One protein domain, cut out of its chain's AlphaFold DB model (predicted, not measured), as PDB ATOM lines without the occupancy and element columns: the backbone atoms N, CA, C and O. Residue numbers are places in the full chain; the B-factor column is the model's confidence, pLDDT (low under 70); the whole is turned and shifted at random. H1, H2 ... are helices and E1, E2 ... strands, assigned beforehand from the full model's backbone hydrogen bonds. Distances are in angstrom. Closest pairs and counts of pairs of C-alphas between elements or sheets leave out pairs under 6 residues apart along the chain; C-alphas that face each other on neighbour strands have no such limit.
ATOM      1  N   ARG A   4     390.224 152.999 163.295       57.56
ATOM      2  CA  ARG A   4     389.542 152.264 164.374       57.56
ATOM      3  C   ARG A   4     388.508 151.250 163.873       57.56
ATOM      4  O   ARG A   4     388.315 150.232 164.526       57.56
ATOM      5  N   LYS A   5     387.859 151.490 162.725       54.28
ATOM      6  CA  LYS A   5     386.867 150.548 162.173       54.28
ATOM      7  C   LYS A   5     387.530 149.282 161.621       54.28
ATOM      8  O   LYS A   5     387.001 148.196 161.820       54.28
ATOM      9  N   ALA A   6     388.704 149.409 160.999       61.31
ATOM     10  CA  ALA A   6     389.425 148.283 160.403       61.31
ATOM     11  C   ALA A   6     389.892 147.261 161.453       61.31
ATOM     12  O   ALA A   6     389.800 146.060 161.223       61.31
ATOM     13  N   VAL A   7     390.314 147.734 162.631       60.31
ATOM     14  CA  VAL A   7     390.739 146.866 163.740       60.31
ATOM     15  C   VAL A   7     389.577 145.999 164.233       60.31
ATOM     16  O   VAL A   7     389.741 144.796 164.401       60.31
ATOM     17  N   ILE A   8     388.381 146.577 164.384       62.38
ATOM     18  CA  ILE A   8     387.186 145.848 164.840       62.38
ATOM     19  C   ILE A   8     386.807 144.737 163.849       62.38
ATOM     20  O   ILE A   8     386.541 143.614 164.269       62.38
ATOM     21  N   PHE A   9     386.844 145.012 162.541       60.75
ATOM     22  CA  PHE A   9     386.577 143.994 161.515       60.75
ATOM     23  C   PHE A   9     387.581 142.833 161.555       60.75
ATOM     24  O   PHE A   9     387.196 141.682 161.358       60.75
ATOM     25  N   LEU A  10     388.847 143.119 161.863       64.38
ATOM     26  CA  LEU A  10     389.906 142.113 161.940       64.38
ATOM     27  C   LEU A  10     389.724 141.187 163.157       64.38
ATOM     28  O   LEU A  10     389.881 139.973 163.036       64.38
ATOM     29  N   PHE A  11     389.291 141.731 164.299       61.19
ATOM     30  CA  PHE A  11     388.939 140.930 165.477       61.19
ATOM     31  C   PHE A  11     387.708 140.039 165.249       61.19
ATOM     32  O   PHE A  11     387.727 138.877 165.649       61.19
ATOM     33  N   PHE A  12     386.668 140.534 164.567       61.00
ATOM     34  CA  PHE A  12     385.481 139.726 164.238       61.00
ATOM     35  C   PHE A  12     385.780 138.583 163.255       61.00
ATOM     36  O   PHE A  12     385.195 137.502 163.360       61.00
ATOM     37  N   ALA A  13     386.702 138.790 162.313       62.44
ATOM     38  CA  ALA A  13     387.135 137.734 161.402       62.44
ATOM     39  C   ALA A  13     387.892 136.617 162.142       62.44
ATOM     40  O   ALA A  13     387.639 135.439 161.900       62.44
ATOM     41  N   LEU A  14     388.772 136.972 163.087       59.22
ATOM     42  CA  LEU A  14     389.561 135.997 163.848       59.22
ATOM     43  C   LEU A  14     388.701 135.138 164.789       59.22
ATOM     44  O   LEU A  14     388.901 133.927 164.858       59.22
ATOM     45  N   THR A  15     387.707 135.721 165.469       59.31
ATOM     46  CA  THR A  15     386.812 134.956 166.359       59.31
ATOM     47  C   THR A  15     385.895 134.000 165.596       59.31
ATOM     48  O   THR A  15     385.626 132.897 166.072       59.31
ATOM     49  N   SER A  16     385.475 134.371 164.384       59.12
ATOM     50  CA  SER A  16     384.649 133.515 163.523       59.12
ATOM     51  C   SER A  16     385.401 132.260 163.059       59.12
ATOM     52  O   SER A  16     384.804 131.193 162.947       59.12
ATOM     53  N   ILE A  17     386.718 132.354 162.840       58.56
ATOM     54  CA  ILE A  17     387.549 131.215 162.415       58.56
ATOM     55  C   ILE A  17     387.759 130.218 163.566       58.56
ATOM     56  O   ILE A  17     387.728 129.009 163.337       58.56
ATOM     57  N   MET A  18     387.912 130.694 164.808       52.62
ATOM     58  CA  MET A  18     388.068 129.799 165.965       52.62
ATOM     59  C   MET A  18     386.793 128.993 166.251       52.62
ATOM     60  O   MET A  18     386.880 127.802 166.530       52.62
ATOM     61  N   MET A  19     385.602 129.581 166.079       51.94
ATOM     62  CA  MET A  19     384.341 128.850 166.291       51.94
ATOM     63  C   MET A  19     384.108 127.712 165.287       51.94
ATOM     64  O   MET A  19     383.473 126.716 165.636       51.94
ATOM     65  N   VAL A  20     384.625 127.830 164.059       53.56
ATOM     66  CA  VAL A  20     384.472 126.789 163.025       53.56
ATOM     67  C   VAL A  20     385.435 125.619 163.251       53.56
ATOM     68  O   VAL A  20     385.097 124.488 162.913       53.56
ATOM     69  N   ASN A  21     386.601 125.852 163.861       48.88
ATOM     70  CA  ASN A  21     387.580 124.788 164.109       48.88
ATOM     71  C   ASN A  21     387.318 123.988 165.397       48.88
ATOM     72  O   ASN A  21     387.631 122.800 165.427       48.88
ATOM     73  N   ASP A  22     386.684 124.565 166.422       46.16
ATOM     74  CA  ASP A  22     386.353 123.833 167.659       46.16
ATOM     75  C   ASP A  22     385.111 122.925 167.540       46.16
ATOM     76  O   ASP A  22     384.880 122.053 168.377       46.16
ATOM     77  N   THR A  23     384.317 123.045 166.468       48.91
ATOM     78  CA  THR A  23     383.173 122.138 166.239       48.91
ATOM     79  C   THR A  23     383.566 120.772 165.652       48.91
ATOM     80  O   THR A  23     382.701 119.912 165.479       48.91
ATOM     81  N   TYR A  24     384.859 120.537 165.395       48.75
ATOM     82  CA  TYR A  24     385.403 119.277 164.860       48.75
ATOM     83  C   TYR A  24     385.977 118.326 165.926       48.75
ATOM     84  O   TYR A  24     386.639 117.351 165.582       48.75
ATOM     85  N   GLY A  25     385.732 118.578 167.216       45.09
ATOM     86  CA  GLY A  25     386.352 117.803 168.299       45.09
ATOM     87  C   GLY A  25     385.465 116.778 169.005       45.09
ATOM     88  O   GLY A  25     385.991 115.968 169.761       45.09
ATOM     89  N   VAL A  26     384.140 116.789 168.810       50.06
ATOM     90  CA  VAL A  26     383.268 115.829 169.508       50.06
ATOM     91  C   VAL A  26     383.088 114.598 168.624       50.06
ATOM     92  O   VAL A  26     382.386 114.688 167.610       50.06
ATOM     93  N   PRO A  27     383.691 113.447 168.965       54.19
ATOM     94  CA  PRO A  27     383.457 112.225 168.221       54.19
ATOM     95  C   PRO A  27     381.961 111.919 168.242       54.19
ATOM     96  O   PRO A  27     381.369 111.653 169.288       54.19
ATOM     97  N   ARG A  28     381.318 112.006 167.074       59.19
ATOM     98  CA  ARG A  28     379.903 111.669 166.950       59.19
ATOM     99  C   ARG A  28     379.759 110.178 167.209       59.19
ATOM    100  O   ARG A  28     380.106 109.367 166.354       59.19
ATOM    101  N   LEU A  29     379.233 109.832 168.381       66.19
ATOM    102  CA  LEU A  29     378.776 108.482 168.684       66.19
ATOM    103  C   LEU A  29     377.783 108.065 167.595       66.19
ATOM    104  O   LEU A  29     376.684 108.616 167.494       66.19
ATOM    105  N   LEU A  30     378.185 107.122 166.740       78.38
ATOM    106  CA  LEU A  30     377.335 106.663 165.649       78.38
ATOM    107  C   LEU A  30     376.477 105.505 166.152       78.38
ATOM    108  O   LEU A  30     376.999 104.460 166.544       78.38
ATOM    109  N   TYR A  31     375.159 105.683 166.152       81.56
ATOM    110  CA  TYR A  31     374.245 104.628 166.577       81.56
ATOM    111  C   TYR A  31     374.150 103.532 165.510       81.56
ATOM    112  O   TYR A  31     373.782 103.800 164.366       81.56
ATOM    113  N   CYS A  32     374.404 102.280 165.891       82.94
ATOM    114  CA  CYS A  32     374.364 101.131 164.984       82.94
ATOM    115  C   CYS A  32     372.955 100.550 164.783       82.94
ATOM    116  O   CYS A  32     372.823  99.465 164.221       82.94
ATOM    117  N   LYS A  33     371.905 101.245 165.253       84.38
ATOM    118  CA  LYS A  33     370.490 100.857 165.093       84.38
ATOM    119  C   LYS A  33     370.161  99.444 165.587       84.38
ATOM    120  O   LYS A  33     369.249  98.806 165.072       84.38
ATOM    121  N   LYS A  34     370.892  98.964 166.593       86.44
ATOM    122  CA  LYS A  34     370.704  97.635 167.173       86.44
ATOM    123  C   LYS A  34     370.763  97.706 168.694       86.44
ATOM    124  O   LYS A  34     371.592  98.430 169.251       86.44
ATOM    125  N   THR A  35     369.879  96.966 169.348       89.06
ATOM    126  CA  THR A  35     369.927  96.695 170.786       89.06
ATOM    127  C   THR A  35     370.835  95.505 171.054       89.06
ATOM    128  O   THR A  35     371.012  94.643 170.196       89.06
ATOM    129  N   CYS A  36     371.425  95.462 172.238       88.88
ATOM    130  CA  CYS A  36     372.295  94.371 172.647       88.88
ATOM    131  C   CYS A  36     372.038  93.980 174.092       88.88
ATOM    132  O   CYS A  36     371.580  94.801 174.883       88.88
ATOM    133  N   VAL A  37     372.376  92.742 174.446       89.56
ATOM    134  CA  VAL A  37     372.294  92.259 175.827       89.56
ATOM    135  C   VAL A  37     373.694  91.916 176.321       89.56
ATOM    136  O   VAL A  37     374.409  91.100 175.737       89.56
ATOM    137  N   ARG A  38     374.116  92.563 177.406       82.50
ATOM    138  CA  ARG A  38     375.435  92.377 178.009       82.50
ATOM    139  C   ARG A  38     375.571  90.945 178.521       82.50
ATOM    140  O   ARG A  38     374.871  90.549 179.445       82.50
ATOM    141  N   GLY A  39     376.504  90.198 177.932       79.75
ATOM    142  CA  GLY A  39     376.768  88.798 178.281       79.75
ATOM    143  C   GLY A  39     375.913  87.772 177.529       79.75
ATOM    144  O   GLY A  39     376.068  86.585 177.793       79.75
ATOM    145  N   SER A  40     375.051  88.192 176.593       83.44
ATOM    146  CA  SER A  40     374.320  87.247 175.740       83.44
ATOM    147  C   SER A  40     375.256  86.595 174.721       83.44
ATOM    148  O   SER A  40     376.077  87.261 174.084       83.44
ATOM    149  N   THR A  41     375.125  85.280 174.562       83.31
ATOM    150  CA  THR A  41     375.817  84.484 173.540       83.31
ATOM    151  C   THR A  41     375.029  84.400 172.235       83.31
ATOM    152  O   THR A  41     375.586  83.984 171.219       83.31
ATOM    153  N   ASN A  42     373.770  84.849 172.216       85.19
ATOM    154  CA  ASN A  42     372.952  84.832 171.011       85.19
ATOM    155  C   ASN A  42     373.491  85.838 169.983       85.19
ATOM    156  O   ASN A  42     373.723  87.002 170.319       85.19
ATOM    157  N   PRO A  43     373.666  85.441 168.713       80.75
ATOM    158  CA  PRO A  43     374.157  86.344 167.670       80.75
ATOM    159  C   PRO A  43     373.174  87.492 167.376       80.75
ATOM    160  O   PRO A  43     373.580  88.576 166.947       80.75
ATOM    161  N   GLU A  44     371.883  87.288 167.645       83.06
ATOM    162  CA  GLU A  44     370.850  88.314 167.495       83.06
ATOM    163  C   GLU A  44     371.022  89.459 168.500       83.06
ATOM    164  O   GLU A  44     370.868  90.618 168.118       83.06
ATOM    165  N   ASP A  45     371.490  89.162 169.715       85.31
ATOM    166  CA  ASP A  45     371.716  90.135 170.793       85.31
ATOM    167  C   ASP A  45     373.113  90.780 170.759       85.31
ATOM    168  O   ASP A  45     373.434  91.644 171.580       85.31
ATOM    169  N   GLN A  46     373.976  90.356 169.831       85.25
ATOM    170  CA  GLN A  46     375.335  90.874 169.693       85.25
ATOM    171  C   GLN A  46     375.402  92.063 168.732       85.25
ATOM    172  O   GLN A  46     374.705  92.128 167.711       85.25
ATOM    173  N   CYS A  47     376.289  93.012 169.036       85.81
ATOM    174  CA  CYS A  47     376.531  94.148 168.156       85.81
ATOM    175  C   CYS A  47     377.270  93.724 166.875       85.81
ATOM    176  O   CYS A  47     378.143  92.855 166.920       85.81
ATOM    177  N   PRO A  48     376.952  94.344 165.726       84.19
ATOM    178  CA  PRO A  48     377.654  94.092 164.471       84.19
ATOM    179  C   PRO A  48     379.119  94.559 164.533       84.19
ATOM    180  O   PRO A  48     379.517  95.317 165.420       84.19
ATOM    181  N   LYS A  49     379.940  94.113 163.572       79.62
ATOM    182  CA  LYS A  49     381.377  94.439 163.508       79.62
ATOM    183  C   LYS A  49     381.603  95.958 163.592       79.62
ATOM    184  O   LYS A  49     380.940  96.711 162.886       79.62
ATOM    185  N   LYS A  50     382.586  96.374 164.405       78.88
ATOM    186  CA  LYS A  50     382.946  97.775 164.736       78.88
ATOM    187  C   LYS A  50     381.979  98.518 165.675       78.88
ATOM    188  O   LYS A  50     382.242  99.669 166.004       78.88
ATOM    189  N   CYS A  51     380.901  97.877 166.129       85.00
ATOM    190  CA  CYS A  51     379.983  98.439 167.115       85.00
ATOM    191  C   CYS A  51     380.178  97.790 168.486       85.00
ATOM    192  O   CYS A  51     380.397  96.585 168.601       85.00
ATOM    193  N   HIS A  52     380.029  98.591 169.533       85.50
ATOM    194  CA  HIS A  52     380.171  98.181 170.920       85.50
ATOM    195  C   HIS A  52     378.842  98.296 171.650       85.50
ATOM    196  O   HIS A  52     378.089  99.249 171.451       85.50
ATOM    197  N   CYS A  53     378.559  97.314 172.503       85.50
ATOM    198  CA  CYS A  53     377.379  97.340 173.352       85.50
ATOM    199  C   CYS A  53     377.616  98.305 174.513       85.50
ATOM    200  O   CYS A  53     378.432  98.027 175.393       85.50
ATOM    201  N   VAL A  54     376.912  99.433 174.506       85.69
ATOM    202  CA  VAL A  54     376.941 100.419 175.584       85.69
ATOM    203  C   VAL A  54     375.654 100.282 176.380       85.69
ATOM    204  O   VAL A  54     374.549 100.376 175.842       85.69
ATOM    205  N   VAL A  55     375.809 100.056 177.677       87.88
ATOM    206  CA  VAL A  55     374.703  99.917 178.621       87.88
ATOM    207  C   VAL A  55     374.744 101.114 179.557       87.88
ATOM    208  O   VAL A  55     375.797 101.413 180.116       87.88
ATOM    209  N   LYS A  56     373.614 101.809 179.707       77.62
ATOM    210  CA  LYS A  56     373.523 103.030 180.521       77.62
ATOM    211  C   LYS A  56     373.753 102.756 182.011       77.62
ATOM    212  O   LYS A  56     374.385 103.557 182.688       77.62
ATOM    213  N   ASP A  57     373.286 101.603 182.490       79.19
ATOM    214  CA  ASP A  57     373.285 101.239 183.905       79.19
ATOM    215  C   ASP A  57     373.781  99.808 184.106       79.19
ATOM    216  O   ASP A  57     373.379  98.897 183.389       79.19
ATOM    217  N   ASN A  58     374.595  99.575 185.139       72.06
ATOM    218  CA  ASN A  58     375.127  98.238 185.436       72.06
ATOM    219  C   ASN A  58     374.048  97.244 185.919       72.06
ATOM    220  O   ASN A  58     374.291  96.042 185.948       72.06
ATOM    221  N   LYS A  59     372.868  97.747 186.309       76.31
ATOM    222  CA  LYS A  59     371.697  96.939 186.683       76.31
ATOM    223  C   LYS A  59     370.882  96.479 185.475       76.31
ATOM    224  O   LYS A  59     370.111  95.536 185.609       76.31
ATOM    225  N   ASN A  60     371.015  97.153 184.333       74.38
ATOM    226  CA  ASN A  60     370.295  96.780 183.129       74.38
ATOM    227  C   ASN A  60     371.173  95.837 182.304       74.38
ATOM    228  O   ASN A  60     372.362  96.085 182.127       74.38
ATOM    229  N   SER A  61     370.604  94.750 181.803       83.06
ATOM    230  CA  SER A  61     371.329  93.849 180.899       83.06
ATOM    231  C   SER A  61     371.223  94.324 179.454       83.06
ATOM    232  O   SER A  61     372.077  93.992 178.640       83.06
ATOM    233  N   THR A  62     370.210  95.133 179.142       88.06
ATOM    234  CA  THR A  62     369.922  95.606 177.788       88.06
ATOM    235  C   THR A  62     370.555  96.969 177.537       88.06
ATOM    236  O   THR A  62     370.402  97.908 178.319       88.06
ATOM    237  N   GLY A  63     371.265  97.080 176.420       89.94
ATOM    238  CA  GLY A  63     371.924  98.286 175.953       89.94
ATOM    239  C   GLY A  63     371.726  98.515 174.461       89.94
ATOM    240  O   GLY A  63     370.908  97.879 173.793       89.94
ATOM    241  N   HIS A  64     372.516  99.441 173.939       89.75
ATOM    242  CA  HIS A  64     372.473  99.874 172.551       89.75
ATOM    243  C   HIS A  64     373.856  99.754 171.916       89.75
ATOM    244  O   HIS A  64     374.876  99.953 172.574       89.75
ATOM    245  N   CYS A  65     373.892  99.440 170.626       88.12
ATOM    246  CA  CYS A  65     375.132  99.334 169.873       88.12
ATOM    247  C   CYS A  65     375.564 100.698 169.331       88.12
ATOM    248  O   CYS A  65     374.832 101.316 168.554       88.12
ATOM    249  N   TRP A  66     376.774 101.129 169.684       87.38
ATOM    250  CA  TRP A  66     377.368 102.394 169.247       87.38
ATOM    251  C   TRP A  66     378.770 102.182 168.681       87.38
ATOM    252  O   TRP A  66     379.502 101.302 169.133       87.38
ATOM    253  N   ILE A  67     379.160 103.002 167.709       84.69
ATOM    254  CA  ILE A  67     380.557 103.121 167.290       84.69
ATOM    255  C   ILE A  67     381.232 104.084 168.257       84.69
ATOM    256  O   ILE A  67     380.867 105.259 168.328       84.69
ATOM    257  N   LEU A  68     382.188 103.557 169.016       74.25
ATOM    258  CA  LEU A  68     383.016 104.351 169.911       74.25
ATOM    259  C   LEU A  68     384.175 104.960 169.113       74.25
ATOM    260  O   LEU A  68     384.735 104.278 168.249       74.25
ATOM    261  N   PRO A  69     384.556 106.211 169.394       70.31
ATOM    262  CA  PRO A  69     385.820 106.746 168.908       70.31
ATOM    263  C   PRO A  69     387.001 105.970 169.500       70.31
ATOM    264  O   PRO A  69     386.901 105.375 170.574       70.31
ATOM    265  N   GLU A  70     388.141 105.995 168.812       67.75
ATOM    266  CA  GLU A  70     389.334 105.228 169.199       67.75
ATOM    267  C   GLU A  70     389.805 105.535 170.630       67.75
ATOM    268  O   GLU A  70     390.213 104.623 171.342       67.75
ATOM    269  N   ALA A  71     389.661 106.779 171.095       65.12
ATOM    270  CA  ALA A  71     390.016 107.172 172.461       65.12
ATOM    271  C   ALA A  71     389.203 106.421 173.538       65.12
ATOM    272  O   ALA A  71     389.779 105.874 174.480       65.12
ATOM    273  N   ASP A  72     387.879 106.327 173.369       62.91
ATOM    274  CA  ASP A  72     386.999 105.597 174.293       62.91
ATOM    275  C   ASP A  72     387.184 104.077 174.175       62.91
ATOM    276  O   ASP A  72     387.060 103.341 175.160       62.91
ATOM    277  N   LEU A  73     387.507 103.592 172.970       62.41
ATOM    278  CA  LEU A  73     387.812 102.185 172.731       62.41
ATOM    279  C   LEU A  73     389.067 101.748 173.499       62.41
ATOM    280  O   LEU A  73     389.062 100.688 174.131       62.41
ATOM    281  N   GLU A  74     390.126 102.556 173.465       65.12
ATOM    282  CA  GLU A  74     391.368 102.293 174.194       65.12
ATOM    283  C   GLU A  74     391.156 102.348 175.716       65.12
ATOM    284  O   GLU A  74     391.655 101.478 176.434       65.12
ATOM    285  N   GLU A  75     390.339 103.275 176.232       65.12
ATOM    286  CA  GLU A  75     389.991 103.300 177.659       65.12
ATOM    287  C   GLU A  75     389.169 102.067 178.080       65.12
ATOM    288  O   GLU A  75     389.463 101.449 179.111       65.12
ATOM    289  N   MET A  76     388.184 101.644 177.277       63.03
ATOM    290  CA  MET A  76     387.419 100.417 177.543       63.03
ATOM    291  C   MET A  76     388.299  99.163 177.512       63.03
ATOM    292  O   MET A  76     388.141  98.294 178.375       63.03
ATOM    293  N   LYS A  77     389.240  99.058 176.563       64.06
ATOM    294  CA  LYS A  77     390.231  97.967 176.533       64.06
ATOM    295  C   LYS A  77     391.104  97.982 177.783       64.06
ATOM    296  O   LYS A  77     391.332  96.937 178.379       64.06
ATOM    297  N   ARG A  78     391.545  99.162 178.221       63.16
ATOM    298  CA  ARG A  78     392.386  99.319 179.414       63.16
ATOM    299  C   ARG A  78     391.642  98.970 180.707       63.16
ATOM    300  O   ARG A  78     392.253  98.430 181.627       63.16
ATOM    301  N   LYS A  79     390.334  99.249 180.771       62.06
ATOM    302  CA  LYS A  79     389.440  98.857 181.876       62.06
ATOM    303  C   LYS A  79     389.092  97.365 181.860       62.06
ATOM    304  O   LYS A  79     388.927  96.788 182.928       62.06
ATOM    305  N   LYS A  80     389.061  96.717 180.690       52.81
ATOM    306  CA  LYS A  80     389.127  95.250 180.557       52.81
ATOM    307  C   LYS A  80     390.583  94.758 180.688       52.81
ATOM    308  O   LYS A  80     391.122  94.131 179.780       52.81
TER     309      LYS A  80
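What this domain is: This is residues 4 to 80 of the 82 residues of the protein "8 kDa Amblyomma family member" of Rhipicephalus zambeziensis (UniProt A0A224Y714). A long helix, H1, sticks out as an arm from a small head made of a three-stranded sheet, E1, E2 and E3, its loops and a short helix, H2, that is not on the sheet. The arm, residues 4 to 25, stands free and makes most of the length of the rod-like outline, which spans 69 by 26 by 24 A. The printed part has 77 residues, with two named helices and three named strands in the order H1, E1, E2, E3, H2, and its class is mixed, helices and strands. The sheet has the order E1, E3, E2 and is antiparallel throughout. The whole is extended, with a radius of gyration of the C-alphas of 20.6 A.

Where its parts are: H1 is residues 4 to 24, 33.2 A from C-alpha 4 at (389.542, 152.264, 164.374) to C-alpha 24 at (385.403, 119.277, 164.860). E1 is residues 30 to 37, 18.3 A long, and bends by 76 degrees at residue 33. E2 is residues 52 to 54, and E3 is residues 62 to 67, 16.7 A long. H2 is residues 70 to 79, 14.2 A long, ending with C-alpha 79 at (389.440, 98.857, 181.876).

How they stand to each other: H1 is not on the sheet and is apart from E2, E3 and H2. E1 is an edge strand, antiparallel to the inner strand E3 at 150 degrees between their directions; N 32 and O 65, 2.9 A apart, and N 63 and O 36, 2.8 A apart, are within hydrogen-bond range. The other edge strand, E2, forms a hairpin with E3, antiparallel at 132 degrees, with N 52 and O 66 within hydrogen-bond range at 2.8 A. The closest C-alphas of E1 and E2 are those of Cys 36 and Cys 53, 5.9 A apart. H2 is not on the sheet, and it is apart from E1 and E2. In H2 every O i to N i+4 pair is within hydrogen-bond range; in H1 13 of 17 are.

The domain as a whole: The C-alphas of Arg 4 and Thr 41 are the two farthest apart, at 69.8 A. Without the stretch that stands free, the body has 55 residues and spans 29 by 23 by 18 A. The printed part has no cut. The link from E1 to E2, residues 38 to 51, is long; the link from E2 to E3 is short, and those from H1 to E1 and from E3 to H2 are tight. The mean pLDDT of the printed part is 71.2, and residues 4 to 29 and 70 to 80 are under 70.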